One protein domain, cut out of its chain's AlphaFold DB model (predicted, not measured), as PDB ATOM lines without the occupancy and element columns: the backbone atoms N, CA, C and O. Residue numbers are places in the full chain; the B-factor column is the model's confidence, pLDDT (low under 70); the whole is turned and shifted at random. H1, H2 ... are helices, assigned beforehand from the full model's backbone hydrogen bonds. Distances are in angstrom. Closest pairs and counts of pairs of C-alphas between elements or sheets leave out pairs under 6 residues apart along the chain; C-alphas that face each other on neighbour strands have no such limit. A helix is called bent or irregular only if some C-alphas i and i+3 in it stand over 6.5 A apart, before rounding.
ATOM      1  N   GLN A 257     170.966 216.033 161.324       94.69
ATOM      2  CA  GLN A 257     170.286 217.211 161.871       94.69
ATOM      3  C   GLN A 257     168.760 217.093 161.823       94.69
ATOM      4  O   GLN A 257     168.090 217.423 162.797       94.69
ATOM      5  N   ASP A 258     168.221 216.606 160.704       93.25
ATOM      6  CA  ASP A 258     166.778 216.456 160.501       93.25
ATOM      7  C   ASP A 258     166.198 215.223 161.223       93.25
ATOM      8  O   ASP A 258     164.995 214.973 161.156       93.25
ATOM      9  N   GLY A 259     167.034 214.408 161.879       94.06
ATOM     10  CA  GLY A 259     166.613 213.148 162.497       94.06
ATOM     11  C   GLY A 259     166.206 212.070 161.484       94.06
ATOM     12  O   GLY A 259     165.529 211.104 161.842       94.06
ATOM     13  N   SER A 260     166.627 212.202 160.221       93.94
ATOM     14  CA  SER A 260     166.353 211.267 159.119       93.94
ATOM     15  C   SER A 260     167.258 210.030 159.189       93.94
ATOM     16  O   SER A 260     167.945 209.667 158.235       93.94
ATOM     17  N   HIS A 261     167.258 209.367 160.345       94.69
ATOM     18  CA  HIS A 261     168.182 208.289 160.697       94.69
ATOM     19  C   HIS A 261     168.164 207.105 159.726       94.69
ATOM     20  O   HIS A 261     169.221 206.582 159.400       94.69
ATOM     21  N   SER A 262     166.984 206.703 159.240       92.88
ATOM     22  CA  SER A 262     166.869 205.590 158.284       92.88
ATOM     23  C   SER A 262     167.559 205.908 156.957       92.88
ATOM     24  O   SER A 262     168.248 205.054 156.414       92.88
ATOM     25  N   LYS A 263     167.404 207.142 156.460       92.62
ATOM     26  CA  LYS A 263     168.058 207.608 155.230       92.62
ATOM     27  C   LYS A 263     169.566 207.755 155.419       92.62
ATOM     28  O   LYS A 263     170.337 207.460 154.515       92.62
ATOM     29  N   LEU A 264     169.996 208.201 156.601       93.56
ATOM     30  CA  LEU A 264     171.417 208.288 156.937       93.56
ATOM     31  C   LEU A 264     172.074 206.903 156.958       93.56
ATOM     32  O   LEU A 264     173.153 206.737 156.403       93.56
ATOM     33  N   ASP A 265     171.414 205.920 157.571       92.06
ATOM     34  CA  ASP A 265     171.907 204.543 157.626       92.06
ATOM     35  C   ASP A 265     172.008 203.920 156.229       92.06
ATOM     36  O   ASP A 265     173.045 203.369 155.854       92.06
ATOM     37  N   GLU A 266     170.964 204.111 155.417       91.56
ATOM     38  CA  GLU A 266     170.953 203.730 154.007       91.56
ATOM     39  C   GLU A 266     172.128 204.374 153.259       91.56
ATOM     40  O   GLU A 266     172.923 203.657 152.650       91.56
ATOM     41  N   TYR A 267     172.314 205.693 153.374       90.06
ATOM     42  CA  TYR A 267     173.418 206.415 152.737       90.06
ATOM     43  C   TYR A 267     174.792 205.845 153.111       90.06
ATOM     44  O   TYR A 267     175.633 205.610 152.239       90.06
ATOM     45  N   CYS A 268     175.018 205.564 154.397       88.44
ATOM     46  CA  CYS A 268     176.265 204.969 154.877       88.44
ATOM     47  C   CYS A 268     176.496 203.556 154.325       88.44
ATOM     48  O   CYS A 268     177.638 203.178 154.055       88.44
ATOM     49  N   SER A 269     175.430 202.781 154.111       87.12
ATOM     50  CA  SER A 269     175.523 201.427 153.551       87.12
ATOM     51  C   SER A 269     175.921 201.398 152.068       87.12
ATOM     52  O   SER A 269     176.490 200.406 151.606       87.12
ATOM     53  N   LEU A 270     175.690 202.492 151.331       86.62
ATOM     54  CA  LEU A 270     175.989 202.601 149.897       86.62
ATOM     55  C   LEU A 270     177.480 202.786 149.589       86.62
ATOM     56  O   LEU A 270     177.874 202.720 148.425       86.62
ATOM     57  N   GLY A 271     178.317 203.017 150.605       81.50
ATOM     58  CA  GLY A 271     179.745 203.260 150.407       81.50
ATOM     59  C   GLY A 271     180.028 204.551 149.635       81.50
ATOM     60  O   GLY A 271     180.978 204.599 148.866       81.50
ATOM     61  N   LEU A 272     179.198 205.580 149.809       85.81
ATOM     62  CA  LEU A 272     179.426 206.917 149.256       85.81
ATOM     63  C   LEU A 272     180.330 207.742 150.188       85.81
ATOM     64  O   LEU A 272     180.522 207.392 151.353       85.81
ATOM     65  N   ASN A 273     180.899 208.843 149.687       84.50
ATOM     66  CA  ASN A 273     181.726 209.717 150.516       84.50
ATOM     67  C   ASN A 273     180.864 210.436 151.568       84.50
ATOM     68  O   ASN A 273     179.922 211.160 151.245       84.50
ATOM     69  N   ILE A 274     181.189 210.233 152.843       88.19
ATOM     70  CA  ILE A 274     180.436 210.784 153.976       88.19
ATOM     71  C   ILE A 274     181.063 212.051 154.576       88.19
ATOM     72  O   ILE A 274     180.482 212.636 155.489       88.19
ATOM     73  N   TYR A 275     182.248 212.463 154.101       90.25
ATOM     74  CA  TYR A 275     182.962 213.658 154.568       90.25
ATOM     75  C   TYR A 275     183.037 213.764 156.112       90.25
ATOM     76  O   TYR A 275     182.569 214.731 156.713       90.25
ATOM     77  N   PRO A 276     183.639 212.775 156.804       90.62
ATOM     78  CA  PRO A 276     183.508 212.597 158.260       90.62
ATOM     79  C   PRO A 276     184.123 213.741 159.090       90.62
ATOM     80  O   PRO A 276     183.721 213.973 160.234       90.62
ATOM     81  N   ASN A 277     185.108 214.442 158.521       91.56
ATOM     82  CA  ASN A 277     185.797 215.574 159.141       91.56
ATOM     83  C   ASN A 277     185.182 216.922 158.763       91.56
ATOM     84  O   ASN A 277     185.549 217.938 159.360       91.56
ATOM     85  N   GLU A 278     184.303 216.949 157.762       91.25
ATOM     86  CA  GLU A 278     183.722 218.193 157.292       91.25
ATOM     87  C   GLU A 278     182.790 218.765 158.356       91.25
ATOM     88  O   GLU A 278     182.051 218.050 159.040       91.25
ATOM     89  N   LYS A 279     182.886 220.079 158.529       91.94
ATOM     90  CA  LYS A 279     182.126 220.835 159.511       91.94
ATOM     91  C   LYS A 279     181.181 221.762 158.770       91.94
ATOM     92  O   LYS A 279     181.605 222.474 157.863       91.94
ATOM     93  N   ASN A 280     179.936 221.817 159.219       92.31
ATOM     94  CA  ASN A 280     179.036 222.885 158.811       92.31
ATOM     95  C   ASN A 280     179.490 224.241 159.387       92.31
ATOM     96  O   ASN A 280     180.453 224.337 160.159       92.31
ATOM     97  N   LEU A 281     178.766 225.300 159.046       90.06
ATOM     98  CA  LEU A 281     179.047 226.664 159.487       90.06
ATOM     99  C   LEU A 281     178.981 226.821 161.018       90.06
ATOM    100  O   LEU A 281     179.672 227.668 161.579       90.06
ATOM    101  N   SER A 282     178.245 225.951 161.718       91.19
ATOM    102  CA  SER A 282     178.221 225.852 163.187       91.19
ATOM    103  C   SER A 282     179.416 225.087 163.781       91.19
ATOM    104  O   SER A 282     179.439 224.823 164.986       91.19
ATOM    105  N   LYS A 283     180.412 224.721 162.961       91.00
ATOM    106  CA  LYS A 283     181.591 223.902 163.297       91.00
ATOM    107  C   LYS A 283     181.292 222.467 163.747       91.00
ATOM    108  O   LYS A 283     182.142 221.825 164.370       91.00
ATOM    109  N   LYS A 284     180.109 221.943 163.434       92.31
ATOM    110  CA  LYS A 284     179.679 220.596 163.816       92.31
ATOM    111  C   LYS A 284     179.877 219.635 162.647       92.31
ATOM    112  O   LYS A 284     179.496 219.923 161.517       92.31
ATOM    113  N   THR A 285     180.478 218.489 162.939       94.88
ATOM    114  CA  THR A 285     180.517 217.320 162.045       94.88
ATOM    115  C   THR A 285     179.275 216.454 162.258       94.88
ATOM    116  O   THR A 285     178.565 216.631 163.250       94.88
ATOM    117  N   VAL A 286     179.053 215.452 161.399       95.56
ATOM    118  CA  VAL A 286     177.932 214.502 161.543       95.56
ATOM    119  C   VAL A 286     177.875 213.854 162.935       95.56
ATOM    120  O   VAL A 286     176.808 213.731 163.529       95.56
ATOM    121  N   PHE A 287     179.030 213.543 163.526       96.19
ATOM    122  CA  PHE A 287     179.124 212.905 164.841       96.19
ATOM    123  C   PHE A 287     178.583 213.761 165.992       96.19
ATOM    124  O   PHE A 287     178.133 213.207 166.992       96.19
ATOM    125  N   HIS A 288     178.599 215.094 165.869       95.31
ATOM    126  CA  HIS A 288     178.033 215.980 166.895       95.31
ATOM    127  C   HIS A 288     176.515 215.790 167.029       95.31
ATOM    128  O   HIS A 288     175.963 216.016 168.102       95.31
ATOM    129  N   TYR A 289     175.857 215.358 165.950       95.38
ATOM    130  CA  TYR A 289     174.415 215.142 165.880       95.38
ATOM    131  C   TYR A 289     173.997 213.706 166.229       95.38
ATOM    132  O   TYR A 289     172.810 213.412 166.250       95.38
ATOM    133  N   LEU A 290     174.953 212.814 166.519       95.75
ATOM    134  CA  LEU A 290     174.702 211.390 166.784       95.75
ATOM    135  C   LEU A 290     175.191 210.938 168.166       95.75
ATOM    136  O   LEU A 290     175.321 209.742 168.426       95.75
ATOM    137  N   LEU A 291     175.468 211.883 169.066       94.31
ATOM    138  CA  LEU A 291     175.966 211.607 170.419       94.31
ATOM    139  C   LEU A 291     174.992 210.785 171.277       94.31
ATOM    140  O   LEU A 291     175.409 210.169 172.256       94.31
ATOM    141  N   ASP A 292     173.712 210.750 170.917       93.00
ATOM    142  CA  ASP A 292     172.666 209.939 171.539       93.00
ATOM    143  C   ASP A 292     172.253 208.729 170.672       93.00
ATOM    144  O   ASP A 292     171.310 208.017 171.023       93.00
ATOM    145  N   LYS A 293     172.957 208.461 169.557       95.38
ATOM    146  CA  LYS A 293     172.667 207.382 168.589       95.38
ATOM    147  C   LYS A 293     173.865 206.440 168.386       95.38
ATOM    148  O   LYS A 293     174.482 206.459 167.321       95.38
ATOM    149  N   PRO A 294     174.188 205.561 169.355       95.44
ATOM    150  CA  PRO A 294     175.391 204.727 169.298       95.44
ATOM    151  C   PRO A 294     175.495 203.845 168.046       95.44
ATOM    152  O   PRO A 294     176.570 203.749 167.467       95.44
ATOM    153  N   GLU A 295     174.393 203.240 167.590       94.38
ATOM    154  CA  GLU A 295     174.443 202.358 166.413       94.38
ATOM    155  C   GLU A 295     174.708 203.123 165.112       94.38
ATOM    156  O   GLU A 295     175.571 202.719 164.340       94.38
ATOM    157  N   LEU A 296     174.064 204.274 164.894       94.75
ATOM    158  CA  LEU A 296     174.364 205.115 163.726       94.75
ATOM    159  C   LEU A 296     175.789 205.661 163.791       94.75
ATOM    160  O   LEU A 296     176.492 205.694 162.786       94.75
ATOM    161  N   PHE A 297     176.240 206.052 164.984       96.06
ATOM    162  CA  PHE A 297     177.609 206.503 165.201       96.06
ATOM    163  C   PHE A 297     178.623 205.422 164.797       96.06
ATOM    164  O   PHE A 297     179.585 205.712 164.083       96.06
ATOM    165  N   LYS A 298     178.380 204.169 165.207       95.25
ATOM    166  CA  LYS A 298     179.159 202.993 164.798       95.25
ATOM    167  C   LYS A 298     179.128 202.800 163.283       95.25
ATOM    168  O   LYS A 298     180.186 202.660 162.680       95.25
ATOM    169  N   ASN A 299     177.949 202.848 162.665       93.00
ATOM    170  CA  ASN A 299     177.790 202.630 161.226       93.00
ATOM    171  C   ASN A 299     178.564 203.668 160.403       93.00
ATOM    172  O   ASN A 299     179.230 203.308 159.435       93.00
ATOM    173  N   ILE A 300     178.587 204.931 160.839       93.50
ATOM    174  CA  ILE A 300     179.432 205.961 160.222       93.50
ATOM    175  C   ILE A 300     180.918 205.643 160.413       93.50
ATOM    176  O   ILE A 300     181.663 205.644 159.435       93.50
ATOM    177  N   LEU A 301     181.377 205.323 161.631       94.31
ATOM    178  CA  LEU A 301     182.783 204.953 161.856       94.31
ATOM    179  C   LEU A 301     183.215 203.722 161.047       94.31
ATOM    180  O   LEU A 301     184.377 203.617 160.648       94.31
ATOM    181  N   ARG A 302     182.286 202.806 160.767       92.38
ATOM    182  CA  ARG A 302     182.533 201.612 159.958       92.38
ATOM    183  C   ARG A 302     182.872 201.943 158.502       92.38
ATOM    184  O   ARG A 302     183.563 201.164 157.855       92.38
ATOM    185  N   THR A 303     182.453 203.107 158.006       91.62
ATOM    186  CA  THR A 303     182.725 203.566 156.630       91.62
ATOM    187  C   THR A 303     184.095 204.235 156.451       91.62
ATOM    188  O   THR A 303     184.457 204.558 155.323       91.62
ATOM    189  N   ILE A 304     184.870 204.440 157.527       92.62
ATOM    190  CA  ILE A 304     186.161 205.156 157.501       92.62
ATOM    191  C   ILE A 304     187.272 204.355 158.186       92.62
ATOM    192  O   ILE A 304     187.022 203.593 159.117       92.62
ATOM    193  N   ASP A 305     188.516 204.526 157.743       92.88
ATOM    194  CA  ASP A 305     189.692 203.772 158.207       92.88
ATOM    195  C   ASP A 305     190.515 204.490 159.294       92.88
ATOM    196  O   ASP A 305     191.568 204.008 159.716       92.88
ATOM    197  N   TYR A 306     190.011 205.609 159.817       93.94
ATOM    198  CA  TYR A 306     190.591 206.350 160.939       93.94
ATOM    199  C   TYR A 306     189.503 206.845 161.902       93.94
ATOM    200  O   TYR A 306     188.311 206.759 161.621       93.94
ATOM    201  N   ILE A 307     189.917 207.362 163.065       94.06
ATOM    202  CA  ILE A 307     189.027 208.073 163.992       94.06
ATOM    203  C   ILE A 307     189.351 209.569 163.918       94.06
ATOM    204  O   ILE A 307     190.500 209.929 164.181       94.06
ATOM    205  N   PRO A 308     188.385 210.449 163.605       91.94
ATOM    206  CA  PRO A 308     188.631 211.890 163.581       91.94
ATOM    207  C   PRO A 308     189.122 212.436 164.937       91.94
ATOM    208  O   PRO A 308     188.535 212.141 165.980       91.94
ATOM    209  N   GLU A 309     190.173 213.265 164.928       80.00
ATOM    210  CA  GLU A 309     190.975 213.625 166.119       80.00
ATOM    211  C   GLU A 309     190.170 214.221 167.291       80.00
ATOM    212  O   GLU A 309     190.468 213.965 168.458       80.00
ATOM    213  N   ASN A 310     189.103 214.971 167.006       86.12
ATOM    214  CA  ASN A 310     188.314 215.663 168.033       86.12
ATOM    215  C   ASN A 310     187.154 214.838 168.605       86.12
ATOM    216  O   ASN A 310     186.577 215.198 169.633       86.12
ATOM    217  N   ILE A 311     186.813 213.721 167.966       91.69
ATOM    218  CA  ILE A 311     185.616 212.948 168.296       91.69
ATOM    219  C   ILE A 311     185.739 212.211 169.637       91.69
ATOM    220  O   ILE A 311     184.830 212.356 170.455       91.69
ATOM    221  N   PRO A 312     186.848 211.515 169.963       91.25
ATOM    222  CA  PRO A 312     186.987 210.864 171.266       91.25
ATOM    223  C   PRO A 312     186.892 211.851 172.433       91.25
ATOM    224  O   PRO A 312     186.223 211.582 173.427       91.25
ATOM    225  N   ASN A 313     187.530 213.018 172.308       92.12
ATOM    226  CA  ASN A 313     187.510 214.047 173.349       92.12
ATOM    227  C   ASN A 313     186.121 214.674 173.502       92.12
ATOM    228  O   ASN A 313     185.691 214.929 174.626       92.12
ATOM    229  N   MET A 314     185.405 214.889 172.395       93.38
ATOM    230  CA  MET A 314     184.012 215.331 172.421       93.38
ATOM    231  C   MET A 314     183.126 214.320 173.159       93.38
ATOM    232  O   MET A 314     182.420 214.706 174.085       93.38
ATOM    233  N   VAL A 315     183.194 213.032 172.806       94.19
ATOM    234  CA  VAL A 315     182.360 211.992 173.431       94.19
ATOM    235  C   VAL A 315     182.682 211.845 174.920       94.19
ATOM    236  O   VAL A 315     181.759 211.782 175.729       94.19
ATOM    237  N   LYS A 316     183.961 211.898 175.322       92.81
ATOM    238  CA  LYS A 316     184.355 211.868 176.744       92.81
ATOM    239  C   LYS A 316     183.648 212.942 177.572       92.81
ATOM    240  O   LYS A 316     183.195 212.651 178.673       92.81
ATOM    241  N   LYS A 317     183.505 214.159 177.036       92.38
ATOM    242  CA  LYS A 317     182.813 215.266 177.722       92.38
ATOM    243  C   LYS A 317     181.320 215.000 177.948       92.38
ATOM    244  O   LYS A 317     180.745 215.592 178.850       92.38
ATOM    245  N   THR A 318     180.703 214.127 177.152       91.50
ATOM    246  CA  THR A 318     179.285 213.756 177.306       91.50
ATOM    247  C   THR A 318     179.048 212.679 178.366       91.50
ATOM    248  O   THR A 318     177.916 212.502 178.800       91.50
ATOM    249  N   GLY A 319     180.087 211.932 178.761       89.81
ATOM    250  CA  GLY A 319     179.948 210.762 179.632       89.81
ATOM    251  C   GLY A 319     179.336 209.524 178.960       89.81
ATOM    252  O   GLY A 319     179.062 208.545 179.648       89.81
ATOM    253  N   ASN A 320     179.126 209.525 177.637       91.75
ATOM    254  CA  ASN A 320     178.560 208.381 176.915       91.75
ATOM    255  C   ASN A 320     179.587 207.239 176.770       91.75
ATOM    256  O   ASN A 320     180.360 207.198 175.810       91.75
ATOM    257  N   THR A 321     179.589 206.306 177.726       93.81
ATOM    258  CA  THR A 321     180.512 205.157 177.763       93.81
ATOM    259  C   THR A 321     180.332 204.224 176.570       93.81
ATOM    260  O   THR A 321     181.325 203.798 175.987       93.81
ATOM    261  N   LYS A 322     179.089 203.996 176.125       96.00
ATOM    262  CA  LYS A 322     178.794 203.120 174.982       96.00
ATOM    263  C   LYS A 322     179.461 203.617 173.695       96.00
ATOM    264  O   LYS A 322     180.026 202.826 172.949       96.00
ATOM    265  N   ILE A 323     179.435 204.925 173.420       96.38
ATOM    266  CA  ILE A 323     180.118 205.472 172.233       96.38
ATOM    267  C   ILE A 323     181.645 205.426 172.391       96.38
ATOM    268  O   ILE A 323     182.348 205.232 171.400       96.38
ATOM    269  N   LEU A 324     182.185 205.558 173.607       96.38
ATOM    270  CA  LEU A 324     183.628 205.398 173.835       96.38
ATOM    271  C   LEU A 324     184.097 203.968 173.556       96.38
ATOM    272  O   LEU A 324     185.100 203.797 172.867       96.38
ATOM    273  N   GLU A 325     183.345 202.968 174.013       95.94
ATOM    274  CA  GLU A 325     183.600 201.554 173.712       95.94
ATOM    275  C   GLU A 325     183.567 201.298 172.200       95.94
ATOM    276  O   GLU A 325     184.479 200.672 171.661       95.94
ATOM    277  N   ILE A 326     182.579 201.866 171.494       97.00
ATOM    278  CA  ILE A 326     182.502 201.809 170.025       97.00
ATOM    279  C   ILE A 326     183.752 202.425 169.387       97.00
ATOM    280  O   ILE A 326     184.362 201.816 168.514       97.00
ATOM    281  N   ILE A 327     184.164 203.620 169.820       96.50
ATOM    282  CA  ILE A 327     185.359 204.290 169.290       96.50
ATOM    283  C   ILE A 327     186.606 203.430 169.498       96.50
ATOM    284  O   ILE A 327     187.425 203.308 168.586       96.50
ATOM    285  N   ASP A 328     186.784 202.860 170.688       95.44
ATOM    286  CA  ASP A 328     187.964 202.061 171.000       95.44
ATOM    287  C   ASP A 328     187.973 200.743 170.223       95.44
ATOM    288  O   ASP A 328     189.018 200.369 169.687       95.44
ATOM    289  N   TYR A 329     186.814 200.110 170.042       96.69
ATOM    290  CA  TYR A 329     186.663 198.944 169.177       96.69
ATOM    291  C   TYR A 329     187.001 199.261 167.709       96.69
ATOM    292  O   TYR A 329     187.812 198.575 167.082       96.69
ATOM    293  N   GLU A 330     186.484 200.367 167.166       96.50
ATOM    294  CA  GLU A 330     186.757 200.798 165.787       96.50
ATOM    295  C   GLU A 330     188.236 201.149 165.550       96.50
ATOM    296  O   GLU A 330     188.767 200.899 164.464       96.50
ATOM    297  N   LYS A 331     188.960 201.661 166.560       95.75
ATOM    298  CA  LYS A 331     190.425 201.843 166.468       95.75
ATOM    299  C   LYS A 331     191.152 200.516 166.282       95.75
ATOM    300  O   LYS A 331     192.137 200.461 165.541       95.75
ATOM    301  N   LEU A 332     190.710 199.465 166.974       96.06
ATOM    302  CA  LEU A 332     191.309 198.138 166.856       96.06
ATOM    303  C   LEU A 332     191.075 197.574 165.454       96.06
ATOM    304  O   LEU A 332     192.034 197.107 164.837       96.06
ATOM    305  N   LEU A 333     189.854 197.702 164.924       96.69
ATOM    306  CA  LEU A 333     189.540 197.321 163.546       96.69
ATOM    307  C   LEU A 333     190.423 198.066 162.543       96.69
ATOM    308  O   LEU A 333     191.113 197.431 161.746       96.69
ATOM    309  N   ASN A 334     190.494 199.397 162.639       95.69
ATOM    310  CA  ASN A 334     191.321 200.224 161.754       95.69
ATOM    311  C   ASN A 334     192.797 199.803 161.779       95.69
ATOM    312  O   ASN A 334     193.439 199.675 160.735       95.69
ATOM    313  N   ARG A 335     193.336 199.495 162.966       95.06
ATOM    314  CA  ARG A 335     194.716 199.012 163.125       95.06
ATOM    315  C   ARG A 335     194.959 197.666 162.436       95.06
ATOM    316  O   ARG A 335     196.087 197.421 161.996       95.06
ATOM    317  N   GLN A 336     193.942 196.807 162.366       96.00
ATOM    318  CA  GLN A 336     194.041 195.464 161.792       96.00
ATOM    319  C   GLN A 336     193.654 195.374 160.315       96.00
ATOM    320  O   GLN A 336     193.931 194.347 159.700       96.00
ATOM    321  N   LEU A 337     193.147 196.446 159.693       94.75
ATOM    322  CA  LEU A 337     192.857 196.470 158.248       94.75
ATOM    323  C   LEU A 337     194.062 196.039 157.394       94.75
ATOM    324  O   LEU A 337     193.907 195.295 156.430       94.75
ATOM    325  N   LYS A 338     195.282 196.427 157.786       93.75
ATOM    326  CA  LYS A 338     196.530 196.036 157.100       93.75
ATOM    327  C   LYS A 338     196.871 194.544 157.194       93.75
ATOM    328  O   LYS A 338     197.658 194.048 156.395       93.75
ATOM    329  N   ASN A 339     196.311 193.844 158.179       95.06
ATOM    330  CA  ASN A 339     196.563 192.432 158.458       95.06
ATOM    331  C   ASN A 339     195.380 191.543 158.053       95.06
ATOM    332  O   ASN A 339     195.381 190.362 158.375       95.06
ATOM    333  N   ILE A 340     194.379 192.069 157.340       93.06
ATOM    334  CA  ILE A 340     193.139 191.337 157.049       93.06
ATOM    335  C   ILE A 340     193.340 189.999 156.316       93.06
ATOM    336  O   ILE A 340     192.524 189.091 156.441       93.06
ATOM    337  N   HIS A 341     194.425 189.862 155.555       92.62
ATOM    338  CA  HIS A 341     194.768 188.636 154.828       92.62
ATOM    339  C   HIS A 341     195.655 187.665 155.633       92.62
ATOM    340  O   HIS A 341     196.059 186.635 155.104       92.62
ATOM    341  N   ASP A 342     195.968 187.986 156.889       93.62
ATOM    342  CA  ASP A 342     196.813 187.196 157.787       93.62
ATOM    343  C   ASP A 342     196.067 186.948 159.107       93.62
ATOM    344  O   ASP A 342     196.305 187.611 160.119       93.62
ATOM    345  N   GLU A 343     195.130 185.991 159.085       90.56
ATOM    346  CA  GLU A 343     194.266 185.676 160.237       90.56
ATOM    347  C   GLU A 343     195.088 185.333 161.489       90.56
ATOM    348  O   GLU A 343     194.751 185.766 162.585       90.56
ATOM    349  N   LYS A 344     196.248 184.676 161.331       91.44
ATOM    350  CA  LYS A 344     197.152 184.363 162.451       91.44
ATOM    351  C   LYS A 344     197.662 185.621 163.151       91.44
ATOM    352  O   LYS A 344     197.730 185.646 164.378       91.44
ATOM    353  N   LYS A 345     198.025 186.667 162.396       92.19
ATOM    354  CA  LYS A 345     198.432 187.953 162.985       92.19
ATOM    355  C   LYS A 345     197.279 188.660 163.689       92.19
ATOM    356  O   LYS A 345     197.529 189.307 164.704       92.19
ATOM    357  N   VAL A 346     196.056 188.560 163.165       91.69
ATOM    358  CA  VAL A 346     194.880 189.176 163.798       91.69
ATOM    359  C   VAL A 346     194.519 188.441 165.091       91.69
ATOM    360  O   VAL A 346     194.469 189.089 166.132       91.69
ATOM    361  N   THR A 347     194.401 187.112 165.077       89.94
ATOM    362  CA  THR A 347     194.186 186.292 166.286       89.94
ATOM    363  C   THR A 347     195.275 186.538 167.332       89.94
ATOM    364  O   THR A 347     194.982 186.833 168.486       89.94
ATOM    365  N   SER A 348     196.553 186.553 166.932       91.00
ATOM    366  CA  SER A 348     197.653 186.863 167.858       91.00
ATOM    367  C   SER A 348     197.552 188.263 168.475       91.00
ATOM    368  O   SER A 348     198.065 188.472 169.570       91.00
ATOM    369  N   PHE A 349     196.938 189.230 167.789       91.44
ATOM    370  CA  PHE A 349     196.697 190.570 168.326       91.44
ATOM    371  C   PHE A 349     195.517 190.617 169.311       91.44
ATOM    372  O   PHE A 349     195.489 191.495 170.179       91.44
ATOM    373  N   LEU A 350     194.551 189.707 169.164       92.06
ATOM    374  CA  LEU A 350     193.365 189.607 170.016       92.06
ATOM    375  C   LEU A 350     193.589 188.749 171.267       92.06
ATOM    376  O   LEU A 350     192.891 188.973 172.242       92.06
ATOM    377  N   ALA A 351     194.587 187.859 171.288       86.50
ATOM    378  CA  ALA A 351     194.823 186.893 172.371       86.50
ATOM    379  C   ALA A 351     194.916 187.480 173.801       86.50
ATOM    380  O   ALA A 351     194.663 186.777 174.775       86.50
ATOM    381  N   GLU A 352     195.277 188.760 173.945       82.31
ATOM    382  CA  GLU A 352     195.355 189.472 175.236       82.31
ATOM    383  C   GLU A 352     194.191 190.462 175.453       82.31
ATOM    384  O   GLU A 352     194.247 191.330 176.327       82.31
ATOM    385  N   LYS A 353     193.150 190.398 174.620       88.50
ATOM    386  CA  LYS A 353     191.992 191.297 174.636       88.50
ATOM    387  C   LYS A 353     190.731 190.500 174.944       88.50
ATOM    388  O   LYS A 353     190.543 189.410 174.426       88.50
ATOM    389  N   ASP A 354     189.844 191.084 175.740       88.56
ATOM    390  CA  ASP A 354     188.510 190.537 176.009       88.56
ATOM    391  C   ASP A 354     187.572 190.831 174.821       88.56
ATOM    392  O   ASP A 354     186.703 191.700 174.884       88.56
ATOM    393  N   ILE A 355     187.860 190.217 173.669       91.38
ATOM    394  CA  ILE A 355     187.152 190.429 172.400       91.38
ATOM    395  C   ILE A 355     186.906 189.073 171.743       91.38
ATOM    396  O   ILE A 355     187.831 188.281 171.590       91.38
ATOM    397  N   ASP A 356     185.672 188.846 171.301       93.00
ATOM    398  CA  ASP A 356     185.300 187.677 170.508       93.00
ATOM    399  C   ASP A 356     186.013 187.698 169.141       93.00
ATOM    400  O   ASP A 356     185.844 188.636 168.351       93.00
ATOM    401  N   GLU A 357     186.858 186.694 168.889       92.25
ATOM    402  CA  GLU A 357     187.686 186.622 167.681       92.25
ATOM    403  C   GLU A 357     186.854 186.460 166.406       92.25
ATOM    404  O   GLU A 357     187.151 187.113 165.401       92.25
ATOM    405  N   ASP A 358     185.810 185.629 166.445       92.19
ATOM    406  CA  ASP A 358     184.970 185.334 165.284       92.19
ATOM    407  C   ASP A 358     184.185 186.583 164.873       92.19
ATOM    408  O   ASP A 358     184.226 186.993 163.706       92.19
ATOM    409  N   LEU A 359     183.560 187.248 165.849       94.06
ATOM    410  CA  LEU A 359     182.851 188.506 165.640       94.06
ATOM    411  C   LEU A 359     183.797 189.601 165.140       94.06
ATOM    412  O   LEU A 359     183.469 190.309 164.193       94.06
ATOM    413  N   PHE A 360     184.994 189.734 165.725       95.88
ATOM    414  CA  PHE A 360     185.970 190.732 165.279       95.88
ATOM    415  C   PHE A 360     186.423 190.493 163.837       95.88
ATOM    416  O   PHE A 360     186.571 191.442 163.064       95.88
ATOM    417  N   MET A 361     186.642 189.235 163.455       94.94
ATOM    418  CA  MET A 361     187.013 188.877 162.090       94.94
ATOM    419  C   MET A 361     185.882 189.148 161.091       94.94
ATOM    420  O   MET A 361     186.164 189.618 159.983       94.94
ATOM    421  N   GLU A 362     184.626 188.889 161.459       95.12
ATOM    422  CA  GLU A 362     183.450 189.250 160.656       95.12
ATOM    423  C   GLU A 362     183.378 190.768 160.442       95.12
ATOM    424  O   GLU A 362     183.354 191.250 159.303       95.12
ATOM    425  N   ASP A 363     183.467 191.520 161.532       95.50
ATOM    426  CA  ASP A 363     183.434 192.976 161.564       95.50
ATOM    427  C   ASP A 363     184.569 193.615 160.745       95.50
ATOM    428  O   ASP A 363     184.359 194.605 160.028       95.50
ATOM    429  N   LEU A 364     185.772 193.035 160.807       95.88
ATOM    430  CA  LEU A 364     186.940 193.457 160.034       95.88
ATOM    431  C   LEU A 364     186.743 193.205 158.534       95.88
ATOM    432  O   LEU A 364     187.053 194.074 157.710       95.88
ATOM    433  N   LYS A 365     186.192 192.039 158.168       94.44
ATOM    434  CA  LYS A 365     185.855 191.682 156.780       94.44
ATOM    435  C   LYS A 365     184.777 192.610 156.219       94.44
ATOM    436  O   LYS A 365     184.932 193.106 155.097       94.44
ATOM    437  N   GLN A 366     183.736 192.904 156.997       92.19
ATOM    438  CA  GLN A 366     182.692 193.857 156.623       92.19
ATOM    439  C   GLN A 366     183.278 195.254 156.400       92.19
ATOM    440  O   GLN A 366     183.063 195.847 155.339       92.19
ATOM    441  N   LYS A 367     184.081 195.750 157.351       93.31
ATOM    442  CA  LYS A 367     184.719 197.069 157.261       93.31
ATOM    443  C   LYS A 367     185.573 197.210 156.004       93.31
ATOM    444  O   LYS A 367     185.433 198.166 155.245       93.31
ATOM    445  N   PHE A 368     186.426 196.227 155.733       92.81
ATOM    446  CA  PHE A 368     187.277 196.237 154.547       92.81
ATOM    447  C   PHE A 368     186.488 196.214 153.237       92.81
ATOM    448  O   PHE A 368     186.869 196.888 152.278       92.81
ATOM    449  N   LYS A 369     185.374 195.469 153.188       90.12
ATOM    450  CA  LYS A 369     184.471 195.485 152.032       90.12
ATOM    451  C   LYS A 369     183.899 196.886 151.813       90.12
ATOM    452  O   LYS A 369     183.968 197.370 150.688       90.12
ATOM    453  N   MET A 370     183.415 197.542 152.872       86.25
ATOM    454  CA  MET A 370     182.851 198.898 152.803       86.25
ATOM    455  C   MET A 370     183.873 199.931 152.308       86.25
ATOM    456  O   MET A 370     183.580 200.692 151.387       86.25
ATOM    457  N   LEU A 371     185.100 199.907 152.836       88.56
ATOM    458  CA  LEU A 371     186.173 200.830 152.434       88.56
ATOM    459  C   LEU A 371     186.600 200.656 150.965       88.56
ATOM    460  O   LEU A 371     186.939 201.627 150.281       88.56
ATOM    461  N   LYS A 372     186.542 199.426 150.438       84.12
ATOM    462  CA  LYS A 372     186.792 199.151 149.012       84.12
ATOM    463  C   LYS A 372     185.700 199.677 148.083       84.12
ATOM    464  O   LYS A 372     185.980 199.916 146.913       84.12
ATOM    465  N   THR A 373     184.470 199.815 148.569       74.88
ATOM    466  CA  THR A 373     183.377 200.461 147.828       74.88
ATOM    467  C   THR A 373     183.514 201.982 147.840       74.88
ATOM    468  O   THR A 373     183.394 202.586 146.781       74.88
ATOM    469  N   VAL A 374     183.892 202.582 148.976       66.31
ATOM    470  CA  VAL A 374     184.117 204.039 149.101       66.31
ATOM    471  C   VAL A 374     185.247 204.533 148.195       66.31
ATOM    472  O   VAL A 374     185.115 205.559 147.539       66.31
ATOM    473  N   SER A 375     186.332 203.766 148.075       54.56
ATOM    474  CA  SER A 375     187.461 204.075 147.176       54.56
ATOM    475  C   SER A 375     187.175 203.855 145.681       54.56
ATOM    476  O   SER A 375     188.045 204.117 144.853       54.56
ATOM    477  N   LYS A 376     185.978 203.362 145.330       41.56
ATOM    478  CA  LYS A 376     185.509 203.141 143.951       41.56
ATOM    479  C   LYS A 376     184.336 204.048 143.555       41.56
ATOM    480  O   LYS A 376     183.725 203.805 142.514       41.56
TER     481      LYS A 376
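This is residues 257 to 376 of the 378 residues of an uncharacterized protein of Sulfurimonas sp (UniProt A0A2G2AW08). The long helix H5 is the backbone of this model: H3 packs alongside its first half and H1 packs beyond H3, making a row of three helices that run the same way, while H4 folds back beside the first part of H5. H7 crosses the later part of H5 and passes the ends of H3 and H1, H6 sits at the corner where H5 ends, and the small H2 lies near H3 and H4. The printed part has 120 residues with seven named helices, H1 to H7 in chain order, and no named strand; the class is all helix. It is compact, with a radius of gyration of the C-alphas of 14.8 A, and spans 46 by 35 by 23 A.

The hub is H5, residues 321 to 339, which touches four helices. H3, residues 294 to 302, touches residues 322 to 330 of H5 at a shallow tilt of 18 degrees, the same way; the closest C-alphas, of Pro 294 and Ile 323, are 5.6 A apart. H1, residues 261 to 269, touches H3 at a shallow tilt of 22 degrees, the same way, with the C-alphas of Cys 268 and Ile 300 closest at 6.3 A. H1 and H5 are apart. H4, residues 311 to 318, forms a helical hairpin with H5, at a shallow tilt of 15 degrees, opposite ways; the closest C-alphas are those of Val 315 and Leu 324, at 6.7 A. H7, residues 357 to 374, touches H5 about perpendicular, at 75 degrees, with the C-alphas of Leu 333 and Leu 364 closest at 5.8 A. H6, residues 343 to 350, only just touches H5, with 3 pairs of C-alphas within 8 A, and only at the corner; the closest are those of Asn 339 and Val 346, at 6.5 A. H2, residues 286 to 289, is close to H3 but not clearly touching it, with the C-alphas of Phe 287 and Phe 297 closest at 6.6 A. In H1, H3, H6 and H7 every O i to N i+4 pair is within hydrogen-bond range, against 3 of 4 in H4 and 13 of 15 in H5; H2 is too short for such a pair.

H5 is 28.1 A long, from C-alpha 321 at (180.512, 205.157, 177.763) to C-alpha 339 at (196.563, 192.432, 158.458). It is irregular, but only just: C-alphas 335 and 338 are 7.0 A apart. H7 is 25.7 A long and ends with C-alpha 374 at (184.117, 204.039, 149.101). H1 measures 12.3 A, H3 12.2 A, H4 11.0 A, H6 10.6 A and H2 5.6 A.

The two C-alphas farthest apart, of Leu 281 and Lys 344, are 46.1 A from each other. The printed part has no cut. The link from H1 to H2, residues 270 to 285, is long. Mean pLDDT of the printed part is 91.3; residues 374 to 376 are under 70.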